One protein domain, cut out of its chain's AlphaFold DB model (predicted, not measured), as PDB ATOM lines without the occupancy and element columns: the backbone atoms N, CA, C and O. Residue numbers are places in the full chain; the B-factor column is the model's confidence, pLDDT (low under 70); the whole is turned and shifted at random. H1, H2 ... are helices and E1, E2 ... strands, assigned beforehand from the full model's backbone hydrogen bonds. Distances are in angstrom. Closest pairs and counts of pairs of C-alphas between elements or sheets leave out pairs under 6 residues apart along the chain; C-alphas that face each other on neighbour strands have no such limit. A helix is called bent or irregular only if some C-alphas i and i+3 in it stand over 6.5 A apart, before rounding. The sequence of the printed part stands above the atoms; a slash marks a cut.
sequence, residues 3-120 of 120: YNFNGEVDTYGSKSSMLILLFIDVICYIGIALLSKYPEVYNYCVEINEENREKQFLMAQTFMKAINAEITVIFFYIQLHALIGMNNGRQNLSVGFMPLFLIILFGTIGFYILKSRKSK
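AT A GLANCE: This is residues 3 to 120 of the 120 residues of an uncharacterized protein of Clostridium butyricum E4 str. BoNT E BL5262 (UniProt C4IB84). Three long helices lie side by side and nearly in line with one another, with the longest, H2, in the middle, H1 along one side of it and H3 along the other; H1 and H3 do not reach each other. H2 makes the length of an outline that is only just a rod, spanning 58 by 27 by 15 A, while a long link, residues 36 to 52, joins H1 to H2 at one end and the three-residue strand E1 lies toward the other. The printed part has 118 residues, with one named strand and three named helices in the order E1, H1, H2, H3; E1 pairs with no named strand, and the class is mostly helix. The whole is loose, with a radius of gyration of the C-alphas of 18.0 A.

IN THESE COORDINATES: Find C-alpha 53 at (12.379, 48.489, -58.222); from there H2, residues 53 to 88, runs 52.2 A to C-alpha 88 at (33.725, 9.905, -30.328). Look back along the chain for H1, residues 15 to 35, which is 30.6 A long. Before it comes E1, residues 9 to 11, 5.7 A from first to last C-alpha. After H2 look for H3, residues 97 to 118, which runs 31.4 A and ends with C-alpha 118 at (21.155, 54.386, -49.588). No helix is bent.

HOW THE PARTS SIT: Start at H2, which touches both H1 and H3. H1 touches H2 at a shallow tilt of 9 degrees, and the two run opposite ways as a helical hairpin. Their closest C-alphas are those of Tyr 29 and Asn 68, 6.2 A apart, and H2 touches H1 with residues 64 to 79 alone. H3 touches H2 at a shallow tilt of 4 degrees, again opposite ways, and these two form a second helical hairpin. Their closest C-alphas are those of Phe 63 and Tyr 112, 6.5 A apart. H1 and H3 are apart, and E1 is apart from H1, H2 and H3. On the backbones of H1, H2 and H3 you will find every O i to N i+4 pair within hydrogen-bond range.

THE WHOLE: The two C-alphas farthest apart are those of Glu 50 and Gly 89, at 58.0 A. The printed part has no cut and ends at residue 120, the chain's last residue. The link from H1 to H2, residues 36 to 52, is long; that from H2 to H3, with 8 residues, is short, and that from E1 to H1, with 3, is tight. The B-factor column has a mean pLDDT of 90.2 over the printed part, with Tyr 12 and Arg 90 under 70.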
ATOM      1  N   TYR A   3      22.933  23.011 -26.647       78.31
ATOM      2  CA  TYR A   3      24.219  23.546 -26.232       78.31
ATOM      3  C   TYR A   3      23.977  24.696 -25.259       78.31
ATOM      4  O   TYR A   3      23.141  25.564 -25.527       78.31
ATOM      5  N   ASN A   4      24.725  24.717 -24.159       82.50
ATOM      6  CA  ASN A   4      24.707  25.829 -23.216       82.50
ATOM      7  C   ASN A   4      25.503  27.034 -23.764       82.50
ATOM      8  O   ASN A   4      26.120  26.976 -24.831       82.50
ATOM      9  N   PHE A   5      25.531  28.140 -23.015       80.94
ATOM     10  CA  PHE A   5      26.274  29.348 -23.401       80.94
ATOM     11  C   PHE A   5      27.790  29.141 -23.547       80.94
ATOM     12  O   PHE A   5      28.437  29.896 -24.268       80.94
ATOM     13  N   ASN A   6      28.348  28.111 -22.911       84.19
ATOM     14  CA  ASN A   6      29.761  27.749 -23.024       84.19
ATOM     15  C   ASN A   6      30.032  26.825 -24.226       84.19
ATOM     16  O   ASN A   6      31.160  26.375 -24.411       84.19
ATOM     17  N   GLY A   7      29.016  26.519 -25.042       77.56
ATOM     18  CA  GLY A   7      29.138  25.606 -26.176       77.56
ATOM     19  C   GLY A   7      29.207  24.130 -25.777       77.56
ATOM     20  O   GLY A   7      29.554  23.291 -26.604       77.56
ATOM     21  N   GLU A   8      28.875  23.781 -24.537       81.50
ATOM     22  CA  GLU A   8      28.867  22.396 -24.062       81.50
ATOM     23  C   GLU A   8      27.503  21.752 -24.289       81.50
ATOM     24  O   GLU A   8      26.472  22.415 -24.173       81.50
ATOM     25  N   VAL A   9      27.483  20.452 -24.593       77.75
ATOM     26  CA  VAL A   9      26.223  19.718 -24.781       77.75
ATOM     27  C   VAL A   9      25.543  19.503 -23.429       77.75
ATOM     28  O   VAL A   9      26.077  18.790 -22.580       77.75
ATOM     29  N   ASP A  10      24.347  20.064 -23.249       77.12
ATOM     30  CA  ASP A  10      23.521  19.821 -22.059       77.12
ATOM     31  C   ASP A  10      22.591  18.603 -22.237       77.12
ATOM     32  O   ASP A  10      22.323  17.878 -21.281       77.12
ATOM     33  N   THR A  11      22.162  18.328 -23.478       74.75
ATOM     34  CA  THR A  11      21.173  17.293 -23.805       74.75
ATOM     35  C   THR A  11      21.456  16.690 -25.175       74.75
ATOM     36  O   THR A  11      21.524  17.391 -26.191       74.75
ATOM     37  N   TYR A  12      21.531  15.360 -25.230       68.81
ATOM     38  CA  TYR A  12      21.672  14.601 -26.471       68.81
ATOM     39  C   TYR A  12      20.294  14.201 -27.021       68.81
ATOM     40  O   TYR A  12      19.447  13.694 -26.293       68.81
ATOM     41  N   GLY A  13      20.063  14.431 -28.318       71.50
ATOM     42  CA  GLY A  13      18.885  13.917 -29.026       71.50
ATOM     43  C   GLY A  13      19.134  12.508 -29.569       71.50
ATOM     44  O   GLY A  13      20.283  12.076 -29.673       71.50
ATOM     45  N   SER A  14      18.078  11.790 -29.956       79.75
ATOM     46  CA  SER A  14      18.221  10.503 -30.650       79.75
ATOM     47  C   SER A  14      18.796  10.691 -32.062       79.75
ATOM     48  O   SER A  14      18.574  11.727 -32.692       79.75
ATOM     49  N   LYS A  15      19.457   9.666 -32.620       76.94
ATOM     50  CA  LYS A  15      19.944   9.696 -34.016       76.94
ATOM     51  C   LYS A  15      18.816   9.995 -35.015       76.94
ATOM     52  O   LYS A  15      19.015  10.735 -35.973       76.94
ATOM     53  N   SER A  16      17.615   9.468 -34.760       81.12
ATOM     54  CA  SER A  16      16.431   9.726 -35.588       81.12
ATOM     55  C   SER A  16      15.992  11.192 -35.557       81.12
ATOM     56  O   SER A  16      15.667  11.743 -36.604       81.12
ATOM     57  N   SER A  17      16.049  11.853 -34.394       82.38
ATOM     58  CA  SER A  17      15.717  13.280 -34.279       82.38
ATOM     59  C   SER A  17      16.653  14.170 -35.102       82.38
ATOM     60  O   SER A  17      16.217  15.170 -35.664       82.38
ATOM     61  N   MET A  18      17.921  13.781 -35.251       81.00
ATOM     62  CA  MET A  18      18.901  14.529 -36.045       81.00
ATOM     63  C   MET A  18      18.638  14.404 -37.544       81.00
ATOM     64  O   MET A  18      18.736  15.394 -38.261       81.00
ATOM     65  N   LEU A  19      18.257  13.211 -38.010       84.44
ATOM     66  CA  LEU A  19      17.862  13.013 -39.405       84.44
ATOM     67  C   LEU A  19      16.612  13.829 -39.745       84.44
ATOM     68  O   LEU A  19      16.564  14.459 -40.795       84.44
ATOM     69  N   ILE A  20      15.626  13.868 -38.844       88.25
ATOM     70  CA  ILE A  20      14.429  14.702 -39.019       88.25
ATOM     71  C   ILE A  20      14.812  16.184 -39.121       88.25
ATOM     72  O   ILE A  20      14.316  16.878 -40.006       88.25
ATOM     73  N   LEU A  21      15.722  16.663 -38.267       86.62
ATOM     74  CA  LEU A  21      16.212  18.043 -38.329       86.62
ATOM     75  C   LEU A  21      16.918  18.357 -39.653       86.62
ATOM     76  O   LEU A  21      16.683  19.426 -40.207       86.62
ATOM     77  N   LEU A  22      17.717  17.429 -40.191       87.81
ATOM     78  CA  LEU A  22      18.344  17.590 -41.506       87.81
ATOM     79  C   LEU A  22      17.294  17.719 -42.619       87.81
ATOM     80  O   LEU A  22      17.408  18.585 -43.482       87.81
ATOM     81  N   PHE A  23      16.240  16.897 -42.589       91.44
ATOM     82  CA  PHE A  23      15.142  17.009 -43.555       91.44
ATOM     83  C   PHE A  23      14.419  18.354 -43.458       91.44
ATOM     84  O   PHE A  23      14.131  18.964 -44.486       91.44
ATOM     85  N   ILE A  24      14.141  18.824 -42.240       92.06
ATOM     86  CA  ILE A  24      13.516  20.133 -42.022       92.06
ATOM     87  C   ILE A  24      14.414  21.250 -42.563       92.06
ATOM     88  O   ILE A  24      13.915  22.127 -43.261       92.06
ATOM     89  N   ASP A  25      15.722  21.199 -42.305       91.88
ATOM     90  CA  ASP A  25      16.679  22.196 -42.798       91.88
ATOM     91  C   ASP A  25      16.708  22.250 -44.335       91.88
ATOM     92  O   ASP A  25      16.599  23.323 -44.924       91.88
ATOM     93  N   VAL A  26      16.718  21.094 -45.007       95.06
ATOM     94  CA  VAL A  26      16.632  21.023 -46.478       95.06
ATOM     95  C   VAL A  26      15.317  21.613 -46.998       95.06
ATOM     96  O   VAL A  26      15.321  22.364 -47.975       95.06
ATOM     97  N   ILE A  27      14.187  21.307 -46.354       96.06
ATOM     98  CA  ILE A  27      12.879  21.861 -46.735       96.06
ATOM     99  C   ILE A  27      12.873  23.384 -46.565       96.06
ATOM    100  O   ILE A  27      12.441  24.096 -47.474       96.06
ATOM    101  N   CYS A  28      13.382  23.893 -45.442       94.75
ATOM    102  CA  CYS A  28      13.520  25.325 -45.188       94.75
ATOM    103  C   CYS A  28      14.418  25.994 -46.232       94.75
ATOM    104  O   CYS A  28      14.027  27.014 -46.803       94.75
ATOM    105  N   TYR A  29      15.569  25.390 -46.544       95.94
ATOM    106  CA  TYR A  29      16.482  25.889 -47.567       95.94
ATOM    107  C   TYR A  29      15.794  26.013 -48.925       95.94
ATOM    108  O   TYR A  29      15.888  27.058 -49.573       95.94
ATOM    109  N   ILE A  30      15.073  24.970 -49.351       97.25
ATOM    110  CA  ILE A  30      14.325  24.976 -50.612       97.25
ATOM    111  C   ILE A  30      13.231  26.044 -50.570       97.25
ATOM    112  O   ILE A  30      13.101  26.811 -51.521       97.25
ATOM    113  N   GLY A  31      12.477  26.138 -49.473       95.75
ATOM    114  CA  GLY A  31      11.425  27.138 -49.297       95.75
ATOM    115  C   GLY A  31      11.952  28.564 -49.449       95.75
ATOM    116  O   GLY A  31      11.424  29.340 -50.244       95.75
ATOM    117  N   ILE A  32      13.050  28.894 -48.765       95.00
ATOM    118  CA  ILE A  32      13.685  30.213 -48.866       95.00
ATOM    119  C   ILE A  32      14.298  30.424 -50.256       95.00
ATOM    120  O   ILE A  32      14.176  31.509 -50.822       95.00
ATOM    121  N   ALA A  33      14.914  29.403 -50.858       95.50
ATOM    122  CA  ALA A  33      15.469  29.492 -52.208       95.50
ATOM    123  C   ALA A  33      14.383  29.737 -53.267       95.50
ATOM    124  O   ALA A  33      14.606  30.499 -54.209       95.50
ATOM    125  N   LEU A  34      13.202  29.136 -53.114       96.12
ATOM    126  CA  LEU A  34      12.045  29.402 -53.966       96.12
ATOM    127  C   LEU A  34      11.508  30.810 -53.733       96.12
ATOM    128  O   LEU A  34      11.353  31.550 -54.702       96.12
ATOM    129  N   LEU A  35      11.318  31.221 -52.474       93.06
ATOM    130  CA  LEU A  35      10.923  32.591 -52.145       93.06
ATOM    131  C   LEU A  35      11.909  33.606 -52.722       93.06
ATOM    132  O   LEU A  35      11.459  34.633 -53.219       93.06
ATOM    133  N   SER A  36      13.218  33.304 -52.750       94.06
ATOM    134  CA  SER A  36      14.286  34.136 -53.345       94.06
ATOM    135  C   SER A  36      14.085  34.474 -54.825       94.06
ATOM    136  O   SER A  36      14.792  35.332 -55.342       94.06
ATOM    137  N   LYS A  37      13.144  33.815 -55.512       93.69
ATOM    138  CA  LYS A  37      12.783  34.078 -56.913       93.69
ATOM    139  C   LYS A  37      11.572  35.003 -57.071       93.69
ATOM    140  O   LYS A  37      11.312  35.444 -58.184       93.69
ATOM    141  N   TYR A  38      10.857  35.300 -55.988       95.19
ATOM    142  CA  TYR A  38       9.637  36.110 -55.983       95.19
ATOM    143  C   TYR A  38       9.826  37.357 -55.102       95.19
ATOM    144  O   TYR A  38       9.236  37.446 -54.031       95.19
ATOM    145  N   PRO A  39      10.661  38.332 -55.512       93.94
ATOM    146  CA  PRO A  39      10.906  39.547 -54.726       93.94
ATOM    147  C   PRO A  39       9.636  40.367 -54.441       93.94
ATOM    148  O   PRO A  39       9.548  41.042 -53.424       93.94
ATOM    149  N   GLU A  40       8.623  40.262 -55.298       93.81
ATOM    150  CA  GLU A  40       7.370  41.020 -55.198       93.81
ATOM    151  C   GLU A  40       6.592  40.790 -53.895       93.81
ATOM    152  O   GLU A  40       5.825  41.659 -53.491       93.81
ATOM    153  N   VAL A  41       6.789  39.650 -53.219       93.19
ATOM    154  CA  VAL A  41       6.078  39.335 -51.966       93.19
ATOM    155  C   VAL A  41       6.798  39.842 -50.712       93.19
ATOM    156  O   VAL A  41       6.359  39.569 -49.596       93.19
ATOM    157  N   TYR A  42       7.931  40.532 -50.863       93.94
ATOM    158  CA  TYR A  42       8.730  40.983 -49.729       93.94
ATOM    159  C   TYR A  42       8.275  42.325 -49.175       93.94
ATOM    160  O   TYR A  42       7.785  43.200 -49.884       93.94
ATOM    161  N   ASN A  43       8.575  42.519 -47.894       93.44
ATOM    162  CA  ASN A  43       8.585  43.839 -47.287       93.44
ATOM    163  C   ASN A  43       9.943  44.504 -47.538       93.44
ATOM    164  O   ASN A  43      10.990  43.911 -47.270       93.44
ATOM    165  N   TYR A  44       9.921  45.745 -48.021       95.00
ATOM    166  CA  TYR A  44      11.118  46.521 -48.336       95.00
ATOM    167  C   TYR A  44      11.377  47.610 -47.291       95.00
ATOM    168  O   TYR A  44      10.455  48.178 -46.713       95.00
ATOM    169  N   CYS A  45      12.653  47.938 -47.063       93.19
ATOM    170  CA  CYS A  45      13.058  49.012 -46.142       93.19
ATOM    171  C   CYS A  45      12.747  50.424 -46.669       93.19
ATOM    172  O   CYS A  45      12.913  51.411 -45.948       93.19
ATOM    173  N   VAL A  46      12.387  50.526 -47.947       94.62
ATOM    174  CA  VAL A  46      12.077  51.763 -48.659       94.62
ATOM    175  C   VAL A  46      10.866  51.518 -49.551       94.62
ATOM    176  O   VAL A  46      10.611  50.380 -49.944       94.62
ATOM    177  N   GLU A  47      10.132  52.578 -49.870       95.44
ATOM    178  CA  GLU A  47       9.026  52.502 -50.818       95.44
ATOM    179  C   GLU A  47       9.542  52.151 -52.219       95.44
ATOM    180  O   GLU A  47      10.552  52.697 -52.675       95.44
ATOM    181  N   ILE A  48       8.864  51.216 -52.883       96.31
ATOM    182  CA  ILE A  48       9.248  50.751 -54.214       96.31
ATOM    183  C   ILE A  48       8.558  51.597 -55.280       96.31
ATOM    184  O   ILE A  48       7.332  51.659 -55.336       96.31
ATOM    185  N   ASN A  49       9.359  52.194 -56.159       95.06
ATOM    186  CA  ASN A  49       8.916  52.939 -57.336       95.06
ATOM    187  C   ASN A  49       9.578  52.368 -58.603       95.06
ATOM    188  O   ASN A  49      10.378  51.438 -58.533       95.06
ATOM    189  N   GLU A  50       9.231  52.889 -59.779       94.94
ATOM    190  CA  GLU A  50       9.738  52.356 -61.053       94.94
ATOM    191  C   GLU A  50      11.261  52.462 -61.204       94.94
ATOM    192  O   GLU A  50      11.872  51.562 -61.775       94.94
ATOM    193  N   GLU A  51      11.873  53.508 -60.647       94.25
ATOM    194  CA  GLU A  51      13.309  53.776 -60.756       94.25
ATOM    195  C   GLU A  51      14.142  52.851 -59.856       94.25
ATOM    196  O   GLU A  51      15.209  52.378 -60.250       94.25
ATOM    197  N   ASN A  52      13.651  52.548 -58.649       96.06
ATOM    198  CA  ASN A  52      14.396  51.767 -57.661       96.06
ATOM    199  C   ASN A  52      14.042  50.267 -57.641       96.06
ATOM    200  O   ASN A  52      14.801  49.478 -57.063       96.06
ATOM    201  N   ARG A  53      12.935  49.854 -58.285       95.25
ATOM    202  CA  ARG A  53      12.379  48.489 -58.222       95.25
ATOM    203  C   ARG A  53      13.410  47.418 -58.529       95.25
ATOM    204  O   ARG A  53      13.628  46.533 -57.707       95.25
ATOM    205  N   GLU A  54      14.067  47.503 -59.683       96.06
ATOM    206  CA  GLU A  54      15.019  46.477 -60.126       96.06
ATOM    207  C   GLU A  54      16.173  46.318 -59.126       96.06
ATOM    208  O   GLU A  54      16.511  45.210 -58.700       96.06
ATOM    209  N   LYS A  55      16.729  47.446 -58.676       96.00
ATOM    210  CA  LYS A  55      17.852  47.471 -57.740       96.00
ATOM    211  C   LYS A  55      17.465  46.922 -56.369       96.00
ATOM    212  O   LYS A  55      18.213  46.124 -55.798       96.00
ATOM    213  N   GLN A  56      16.304  47.311 -55.843       97.25
ATOM    214  CA  GLN A  56      15.806  46.820 -54.558       97.25
ATOM    215  C   GLN A  56      15.456  45.332 -54.630       97.25
ATOM    216  O   GLN A  56      15.791  44.580 -53.713       97.25
ATOM    217  N   PHE A  57      14.862  44.879 -55.736       97.12
ATOM    218  CA  PHE A  57      14.540  43.473 -55.963       97.12
ATOM    219  C   PHE A  57      15.806  42.629 -56.001       97.12
ATOM    220  O   PHE A  57      15.887  41.632 -55.286       97.12
ATOM    221  N   LEU A  58      16.817  43.038 -56.770       96.31
ATOM    222  CA  LEU A  58      18.094  42.331 -56.821       96.31
ATOM    223  C   LEU A  58      18.740  42.261 -55.432       96.31
ATOM    224  O   LEU A  58      19.164  41.194 -54.996       96.31
ATOM    225  N   MET A  59      18.764  43.379 -54.706       96.88
ATOM    226  CA  MET A  59      19.337  43.431 -53.363       96.88
ATOM    227  C   MET A  59      18.603  42.535 -52.369       96.88
ATOM    228  O   MET A  59      19.263  41.849 -51.591       96.88
ATOM    229  N   ALA A  60      17.270  42.506 -52.403       96.50
ATOM    230  CA  ALA A  60      16.484  41.648 -51.525       96.50
ATOM    231  C   ALA A  60      16.663  40.163 -51.875       96.50
ATOM    232  O   ALA A  60      16.861  39.350 -50.979       96.50
ATOM    233  N   GLN A  61      16.698  39.800 -53.160       96.88
ATOM    234  CA  GLN A  61      16.980  38.423 -53.581       96.88
ATOM    235  C   GLN A  61      18.380  37.969 -53.151       96.88
ATOM    236  O   GLN A  61      18.545  36.855 -52.655       96.88
ATOM    237  N   THR A  62      19.399  38.820 -53.317       96.69
ATOM    238  CA  THR A  62      20.760  38.532 -52.842       96.69
ATOM    239  C   THR A  62      20.794  38.377 -51.326       96.69
ATOM    240  O   THR A  62      21.412  37.437 -50.835       96.69
ATOM    241  N   PHE A  63      20.107  39.250 -50.589       97.12
ATOM    242  CA  PHE A  63      20.001  39.163 -49.134       97.12
ATOM    243  C   PHE A  63      19.341  37.856 -48.684       97.12
ATOM    244  O   PHE A  63      19.908  37.145 -47.860       97.12
ATOM    245  N   MET A  64      18.209  37.479 -49.283       96.75
ATOM    246  CA  MET A  64      17.527  36.221 -48.963       96.75
ATOM    247  C   MET A  64      18.414  35.006 -49.232       96.75
ATOM    248  O   MET A  64      18.454  34.088 -48.419       96.75
ATOM    249  N   LYS A  65      19.178  35.007 -50.334       96.88
ATOM    250  CA  LYS A  65      20.151  33.942 -50.632       96.88
ATOM    251  C   LYS A  65      21.292  33.898 -49.614       96.88
ATOM    252  O   LYS A  65      21.692  32.805 -49.228       96.88
ATOM    253  N   ALA A  66      21.796  35.054 -49.179       97.38
ATOM    254  CA  ALA A  66      22.853  35.142 -48.173       97.38
ATOM    255  C   ALA A  66      22.383  34.606 -46.813       97.38
ATOM    256  O   ALA A  66      23.033  33.727 -46.261       97.38
ATOM    257  N   ILE A  67      21.210  35.039 -46.336       96.75
ATOM    258  CA  ILE A  67      20.610  34.532 -45.094       96.75
ATOM    259  C   ILE A  67      20.350  33.028 -45.182       96.75
ATOM    260  O   ILE A  67      20.670  32.296 -44.249       96.75
ATOM    261  N   ASN A  68      19.821  32.547 -46.311       96.62
ATOM    262  CA  ASN A  68      19.604  31.117 -46.513       96.62
ATOM    263  C   ASN A  68      20.916  30.327 -46.405       96.62
ATOM    264  O   ASN A  68      20.978  29.309 -45.727       96.62
ATOM    265  N   ALA A  69      21.984  30.824 -47.035       96.31
ATOM    266  CA  ALA A  69      23.298  30.197 -46.979       96.31
ATOM    267  C   ALA A  69      23.899  30.224 -45.565       96.31
ATOM    268  O   ALA A  69      24.404  29.201 -45.111       96.31
ATOM    269  N   GLU A  70      23.827  31.352 -44.855       96.56
ATOM    270  CA  GLU A  70      24.316  31.475 -43.475       96.56
ATOM    271  C   GLU A  70      23.608  30.498 -42.533       96.56
ATOM    272  O   GLU A  70      24.272  29.792 -41.772       96.56
ATOM    273  N   ILE A  71      22.275  30.413 -42.628       94.25
ATOM    274  CA  ILE A  71      21.457  29.483 -41.844       94.25
ATOM    275  C   ILE A  71      21.838  28.035 -42.177       94.25
ATOM    276  O   ILE A  71      22.165  27.262 -41.281       94.25
ATOM    277  N   THR A  72      21.881  27.655 -43.452       94.69
ATOM    278  CA  THR A  72      22.232  26.277 -43.827       94.69
ATOM    279  C   THR A  72      23.645  25.901 -43.390       94.69
ATOM    280  O   THR A  72      23.855  24.813 -42.857       94.69
ATOM    281  N   VAL A  73      24.626  26.795 -43.549       94.50
ATOM    282  CA  VAL A  73      26.005  26.538 -43.108       94.50
ATOM    283  C   VAL A  73      26.062  26.325 -41.598       94.50
ATOM    284  O   VAL A  73      26.736  25.398 -41.143       94.50
ATOM    285  N   ILE A  74      25.348  27.139 -40.811       93.31
ATOM    286  CA  ILE A  74      25.384  26.986 -39.359       93.31
ATOM    287  C   ILE A  74      24.656  25.729 -38.882       93.31
ATOM    288  O   ILE A  74      25.177  25.017 -38.021       93.31
ATOM    289  N   PHE A  75      23.496  25.407 -39.461       90.25
ATOM    290  CA  PHE A  75      22.767  24.183 -39.130       90.25
ATOM    291  C   PHE A  75      23.585  22.944 -39.490       90.25
ATOM    292  O   PHE A  75      23.712  22.040 -38.661       90.25
ATOM    293  N   PHE A  76      24.219  22.941 -40.664       90.56
ATOM    294  CA  PHE A  76      25.128  21.879 -41.079       90.56
ATOM    295  C   PHE A  76      26.310  21.722 -40.112       90.56
ATOM    296  O   PHE A  76      26.601  20.611 -39.669       90.56
ATOM    297  N   TYR A  77      26.961  22.824 -39.728       90.56
ATOM    298  CA  TYR A  77      28.083  22.805 -38.784       90.56
ATOM    299  C   TYR A  77      27.686  22.233 -37.415       90.56
ATOM    300  O   TYR A  77      28.362  21.341 -36.897       90.56
ATOM    301  N   ILE A  78      26.562  22.689 -36.850       88.75
ATOM    302  CA  ILE A  78      26.045  22.191 -35.567       88.75
ATOM    303  C   ILE A  78      25.715  20.699 -35.668       88.75
ATOM    304  O   ILE A  78      26.086  19.925 -34.786       88.75
ATOM    305  N   GLN A  79      25.047  20.270 -36.742       86.12
ATOM    306  CA  GLN A  79      24.681  18.866 -36.943       86.12
ATOM    307  C   GLN A  79      25.912  17.966 -37.107       86.12
ATOM    308  O   GLN A  79      25.945  16.877 -36.535       86.12
ATOM    309  N   LEU A  80      26.943  18.424 -37.820       86.81
ATOM    310  CA  LEU A  80      28.197  17.692 -37.980       86.81
ATOM    311  C   LEU A  80      28.905  17.486 -36.634       86.81
ATOM    312  O   LEU A  80      29.269  16.359 -36.296       86.81
ATOM    313  N   HIS A  81      29.046  18.551 -35.841       85.81
ATOM    314  CA  HIS A  81      29.623  18.476 -34.496       85.81
ATOM    315  C   HIS A  81      28.816  17.564 -33.572       85.81
ATOM    316  O   HIS A  81      29.373  16.772 -32.812       85.81
ATOM    317  N   ALA A  82      27.495  17.630 -33.677       82.62
ATOM    318  CA  ALA A  82      26.606  16.783 -32.913       82.62
ATOM    319  C   ALA A  82      26.779  15.294 -33.285       82.62
ATOM    320  O   ALA A  82      26.842  14.449 -32.393       82.62
ATOM    321  N   LEU A  83      26.923  14.957 -34.573       81.56
ATOM    322  CA  LEU A  83      27.164  13.582 -35.041       81.56
ATOM    323  C   LEU A  83      28.524  13.035 -34.592       81.56
ATOM    324  O   LEU A  83      28.606  11.904 -34.110       81.56
ATOM    325  N   ILE A  84      29.588  13.833 -34.721       83.50
ATOM    326  CA  ILE A  84      30.930  13.446 -34.268       83.50
ATOM    327  C   ILE A  84      30.929  13.234 -32.748       83.50
ATOM    328  O   ILE A  84      31.474  12.238 -32.269       83.50
ATOM    329  N   GLY A  85      30.241  14.103 -31.999       81.06
ATOM    330  CA  GLY A  85      30.096  13.988 -30.551       81.06
ATOM    331  C   GLY A  85      29.347  12.730 -30.080       81.06
ATOM    332  O   GLY A  85      29.580  12.236 -28.980       81.06
ATOM    333  N   MET A  86      28.465  12.151 -30.904       76.31
ATOM    334  CA  MET A  86      27.828  10.867 -30.571       76.31
ATOM    335  C   MET A  86      28.767   9.674 -30.736       76.31
ATOM    336  O   MET A  86      28.635   8.701 -29.999       76.31
ATOM    337  N   ASN A  87      29.667   9.721 -31.721       76.00
ATOM    338  CA  ASN A  87      30.538   8.592 -32.050       76.00
ATOM    339  C   ASN A  87      31.836   8.589 -31.230       76.00
ATOM    340  O   ASN A  87      32.317   7.516 -30.881       76.00
ATOM    341  N   ASN A  88      32.383   9.767 -30.908       77.12
ATOM    342  CA  ASN A  88      33.725   9.905 -30.328       77.12
ATOM    343  C   ASN A  88      33.736  10.456 -28.881       77.12
ATOM    344  O   ASN A  88      34.812  10.664 -28.323       77.12
ATOM    345  N   GLY A  89      32.570  10.691 -28.263       70.88
ATOM    346  CA  GLY A  89      32.439  11.303 -26.931       70.88
ATOM    347  C   GLY A  89      32.149  12.811 -26.970       70.88
ATOM    348  O   GLY A  89      31.905  13.377 -28.027       70.88
ATOM    349  N   ARG A  90      32.139  13.491 -25.812       66.62
ATOM    350  CA  ARG A  90      31.725  14.909 -25.704       66.62
ATOM    351  C   ARG A  90      32.538  15.817 -26.632       66.62
ATOM    352  O   ARG A  90      33.733  16.004 -26.424       66.62
ATOM    353  N   GLN A  91      31.864  16.426 -27.605       74.12
ATOM    354  CA  GLN A  91      32.440  17.448 -28.467       74.12
ATOM    355  C   GLN A  91      31.674  18.756 -28.276       74.12
ATOM    356  O   GLN A  91      30.487  18.850 -28.590       74.12
ATOM    357  N   ASN A  92      32.369  19.746 -27.726       80.06
ATOM    358  CA  ASN A  92      31.819  21.069 -27.474       80.06
ATOM    359  C   ASN A  92      31.993  21.949 -28.719       80.06
ATOM    360  O   ASN A  92      32.962  21.808 -29.469       80.06
ATOM    361  N   LEU A  93      31.057  22.869 -28.919       85.00
ATOM    362  CA  LEU A  93      31.244  24.004 -29.810       85.00
ATOM    363  C   LEU A  93      32.235  24.977 -29.164       85.00
ATOM    364  O   LEU A  93      32.320  25.083 -27.941       85.00
ATOM    365  N   SER A  94      32.988  25.707 -29.985       87.56
ATOM    366  CA  SER A  94      33.835  26.788 -29.474       87.56
ATOM    367  C   SER A  94      32.972  27.843 -28.773       87.56
ATOM    368  O   SER A  94      31.954  28.253 -29.322       87.56
ATOM    369  N   VAL A  95      33.396  28.356 -27.614       87.06
ATOM    370  CA  VAL A  95      32.691  29.446 -26.903       87.06
ATOM    371  C   VAL A  95      32.504  30.677 -27.807       87.06
ATOM    372  O   VAL A  95      31.494  31.373 -27.737       87.06
ATOM    373  N   GLY A  96      33.455  30.924 -28.716       89.25
ATOM    374  CA  GLY A  96      33.395  32.031 -29.674       89.25
ATOM    375  C   GLY A  96      32.443  31.810 -30.855       89.25
ATOM    376  O   GLY A  96      32.180  32.755 -31.595       89.25
ATOM    377  N   PHE A  97      31.908  30.600 -31.038       90.56
ATOM    378  CA  PHE A  97      31.016  30.269 -32.150       90.56
ATOM    379  C   PHE A  97      29.744  31.119 -32.144       90.56
ATOM    380  O   PHE A  97      29.408  31.721 -33.161       90.56
ATOM    381  N   MET A  98      29.061  31.200 -30.997       90.31
ATOM    382  CA  MET A  98      27.796  31.927 -30.891       90.31
ATOM    383  C   MET A  98      27.977  33.434 -31.160       90.31
ATOM    384  O   MET A  98      27.278  33.957 -32.029       90.31
ATOM    385  N   PRO A  99      28.935  34.144 -30.525       93.81
ATOM    386  CA  PRO A  99      29.210  35.537 -30.872       93.81
ATOM    387  C   PRO A  99      29.568  35.739 -32.347       93.81
ATOM    388  O   PRO A  99      29.052  36.661 -32.975       93.81
ATOM    389  N   LEU A 100      30.417  34.876 -32.917       94.88
ATOM    390  CA  LEU A 100      30.827  34.977 -34.318       94.88
ATOM    391  C   LEU A 100      29.633  34.838 -35.265       94.88
ATOM    392  O   LEU A 100      29.478  35.644 -36.180       94.88
ATOM    393  N   PHE A 101      28.771  33.851 -35.022       93.25
ATOM    394  CA  PHE A 101      27.551  33.664 -35.795       93.25
ATOM    395  C   PHE A 101      26.649  34.895 -35.742       93.25
ATOM    396  O   PHE A 101      26.211  35.373 -36.786       93.25
ATOM    397  N   LEU A 102      26.400  35.435 -34.546       94.81
ATOM    398  CA  LEU A 102      25.553  36.616 -34.395       94.81
ATOM    399  C   LEU A 102      26.150  37.829 -35.117       94.81
ATOM    400  O   LEU A 102      25.413  38.564 -35.767       94.81
ATOM    401  N   ILE A 103      27.471  38.021 -35.059       97.81
ATOM    402  CA  ILE A 103      28.155  39.096 -35.791       97.81
ATOM    403  C   ILE A 103      27.957  38.945 -37.302       97.81
ATOM    404  O   ILE A 103      27.668  39.936 -37.967       97.81
ATOM    405  N   ILE A 104      28.087  37.731 -37.841       97.38
ATOM    406  CA  ILE A 104      27.882  37.465 -39.273       97.38
ATOM    407  C   ILE A 104      26.423  37.742 -39.653       97.38
ATOM    408  O   ILE A 104      26.172  38.561 -40.535       97.38
ATOM    409  N   LEU A 105      25.472  37.154 -38.924       96.94
ATOM    410  CA  LEU A 105      24.041  37.280 -39.201       96.94
ATOM    411  C   LEU A 105      23.573  38.741 -39.136       96.94
ATOM    412  O   LEU A 105      22.978  39.269 -40.079       96.94
ATOM    413  N   PHE A 106      23.866  39.433 -38.031       97.38
ATOM    414  CA  PHE A 106      23.507  40.844 -37.881       97.38
ATOM    415  C   PHE A 106      24.313  41.748 -38.812       97.38
ATOM    416  O   PHE A 106      23.796  42.779 -39.245       97.38
ATOM    417  N   GLY A 107      25.539  41.365 -39.166       98.12
ATOM    418  CA  GLY A 107      26.343  42.038 -40.179       98.12
ATOM    419  C   GLY A 107      25.661  42.020 -41.545       98.12
ATOM    420  O   GLY A 107      25.504  43.074 -42.162       98.12
ATOM    421  N   THR A 108      25.174  40.859 -41.984       97.75
ATOM    422  CA  THR A 108      24.454  40.698 -43.256       97.75
ATOM    423  C   THR A 108      23.130  41.460 -43.266       97.75
ATOM    424  O   THR A 108      22.838  42.177 -44.229       97.75
ATOM    425  N   ILE A 109      22.362  41.401 -42.172       97.38
ATOM    426  CA  ILE A 109      21.126  42.186 -42.009       97.38
ATOM    427  C   ILE A 109      21.426  43.691 -42.055       97.38
ATOM    428  O   ILE A 109      20.813  44.430 -42.829       97.38
ATOM    429  N   GLY A 110      22.388  44.156 -41.257       97.56
ATOM    430  CA  GLY A 110      22.769  45.564 -41.180       97.56
ATOM    431  C   GLY A 110      23.272  46.094 -42.521       97.56
ATOM    432  O   GLY A 110      22.845  47.159 -42.969       97.56
ATOM    433  N   PHE A 111      24.113  45.320 -43.209       97.62
ATOM    434  CA  PHE A 111      24.598  45.648 -44.545       97.62
ATOM    435  C   PHE A 111      23.450  45.807 -45.549       97.62
ATOM    436  O   PHE A 111      23.409  46.804 -46.279       97.62
ATOM    437  N   TYR A 112      22.493  44.871 -45.566       97.31
ATOM    438  CA  TYR A 112      21.323  44.955 -46.440       97.31
ATOM    439  C   TYR A 112      20.490  46.213 -46.161       97.31
ATOM    440  O   TYR A 112      20.202  46.966 -47.095       97.31
ATOM    441  N   ILE A 113      20.172  46.492 -44.893       96.94
ATOM    442  CA  ILE A 113      19.386  47.671 -44.500       96.94
ATOM    443  C   ILE A 113      20.086  48.962 -44.937       96.94
ATOM    444  O   ILE A 113      19.463  49.828 -45.557       96.94
ATOM    445  N   LEU A 114      21.386  49.103 -44.655       96.94
ATOM    446  CA  LEU A 114      22.153  50.297 -45.023       96.94
ATOM    447  C   LEU A 114      22.198  50.492 -46.544       96.94
ATOM    448  O   LEU A 114      21.966  51.598 -47.039       96.94
ATOM    449  N   LYS A 115      22.446  49.415 -47.296       95.81
ATOM    450  CA  LYS A 115      22.503  49.453 -48.762       95.81
ATOM    451  C   LYS A 115      21.138  49.747 -49.394       95.81
ATOM    452  O   LYS A 115      21.080  50.546 -50.333       95.81
ATOM    453  N   SER A 116      20.060  49.162 -48.863       95.69
ATOM    454  CA  SER A 116      18.665  49.431 -49.254       95.69
ATOM    455  C   SER A 116      18.294  50.888 -49.039       95.69
ATOM    456  O   SER A 116      17.859  51.549 -49.980       95.69
ATOM    457  N   ARG A 117      18.589  51.443 -47.860       94.25
ATOM    458  CA  ARG A 117      18.272  52.841 -47.536       94.25
ATOM    459  C   ARG A 117      19.092  53.865 -48.318       94.25
ATOM    460  O   ARG A 117      18.595  54.963 -48.548       94.25
ATOM    461  N   LYS A 118      20.323  53.531 -48.720       93.00
ATOM    462  CA  LYS A 118      21.155  54.386 -49.588       93.00
ATOM    463  C   LYS A 118      20.705  54.355 -51.055       93.00
ATOM    464  O   LYS A 118      21.054  55.250 -51.813       93.00
ATOM    465  N   SER A 119      19.957  53.327 -51.452       88.12
ATOM    466  CA  SER A 119      19.508  53.085 -52.829       88.12
ATOM    467  C   SER A 119      18.009  53.345 -53.006       88.12
ATOM    468  O   SER A 119      17.350  52.585 -53.715       88.12
ATOM    469  N   LYS A 120      17.481  54.343 -52.288       78.44
ATOM    470  CA  LYS A 120      16.094  54.805 -52.422       78.44
ATOM    471  C   LYS A 120      15.787  55.268 -53.835       78.44
ATOM    472  O   LYS A 120      16.722  55.793 -54.472       78.44
TER     473      LYS A 120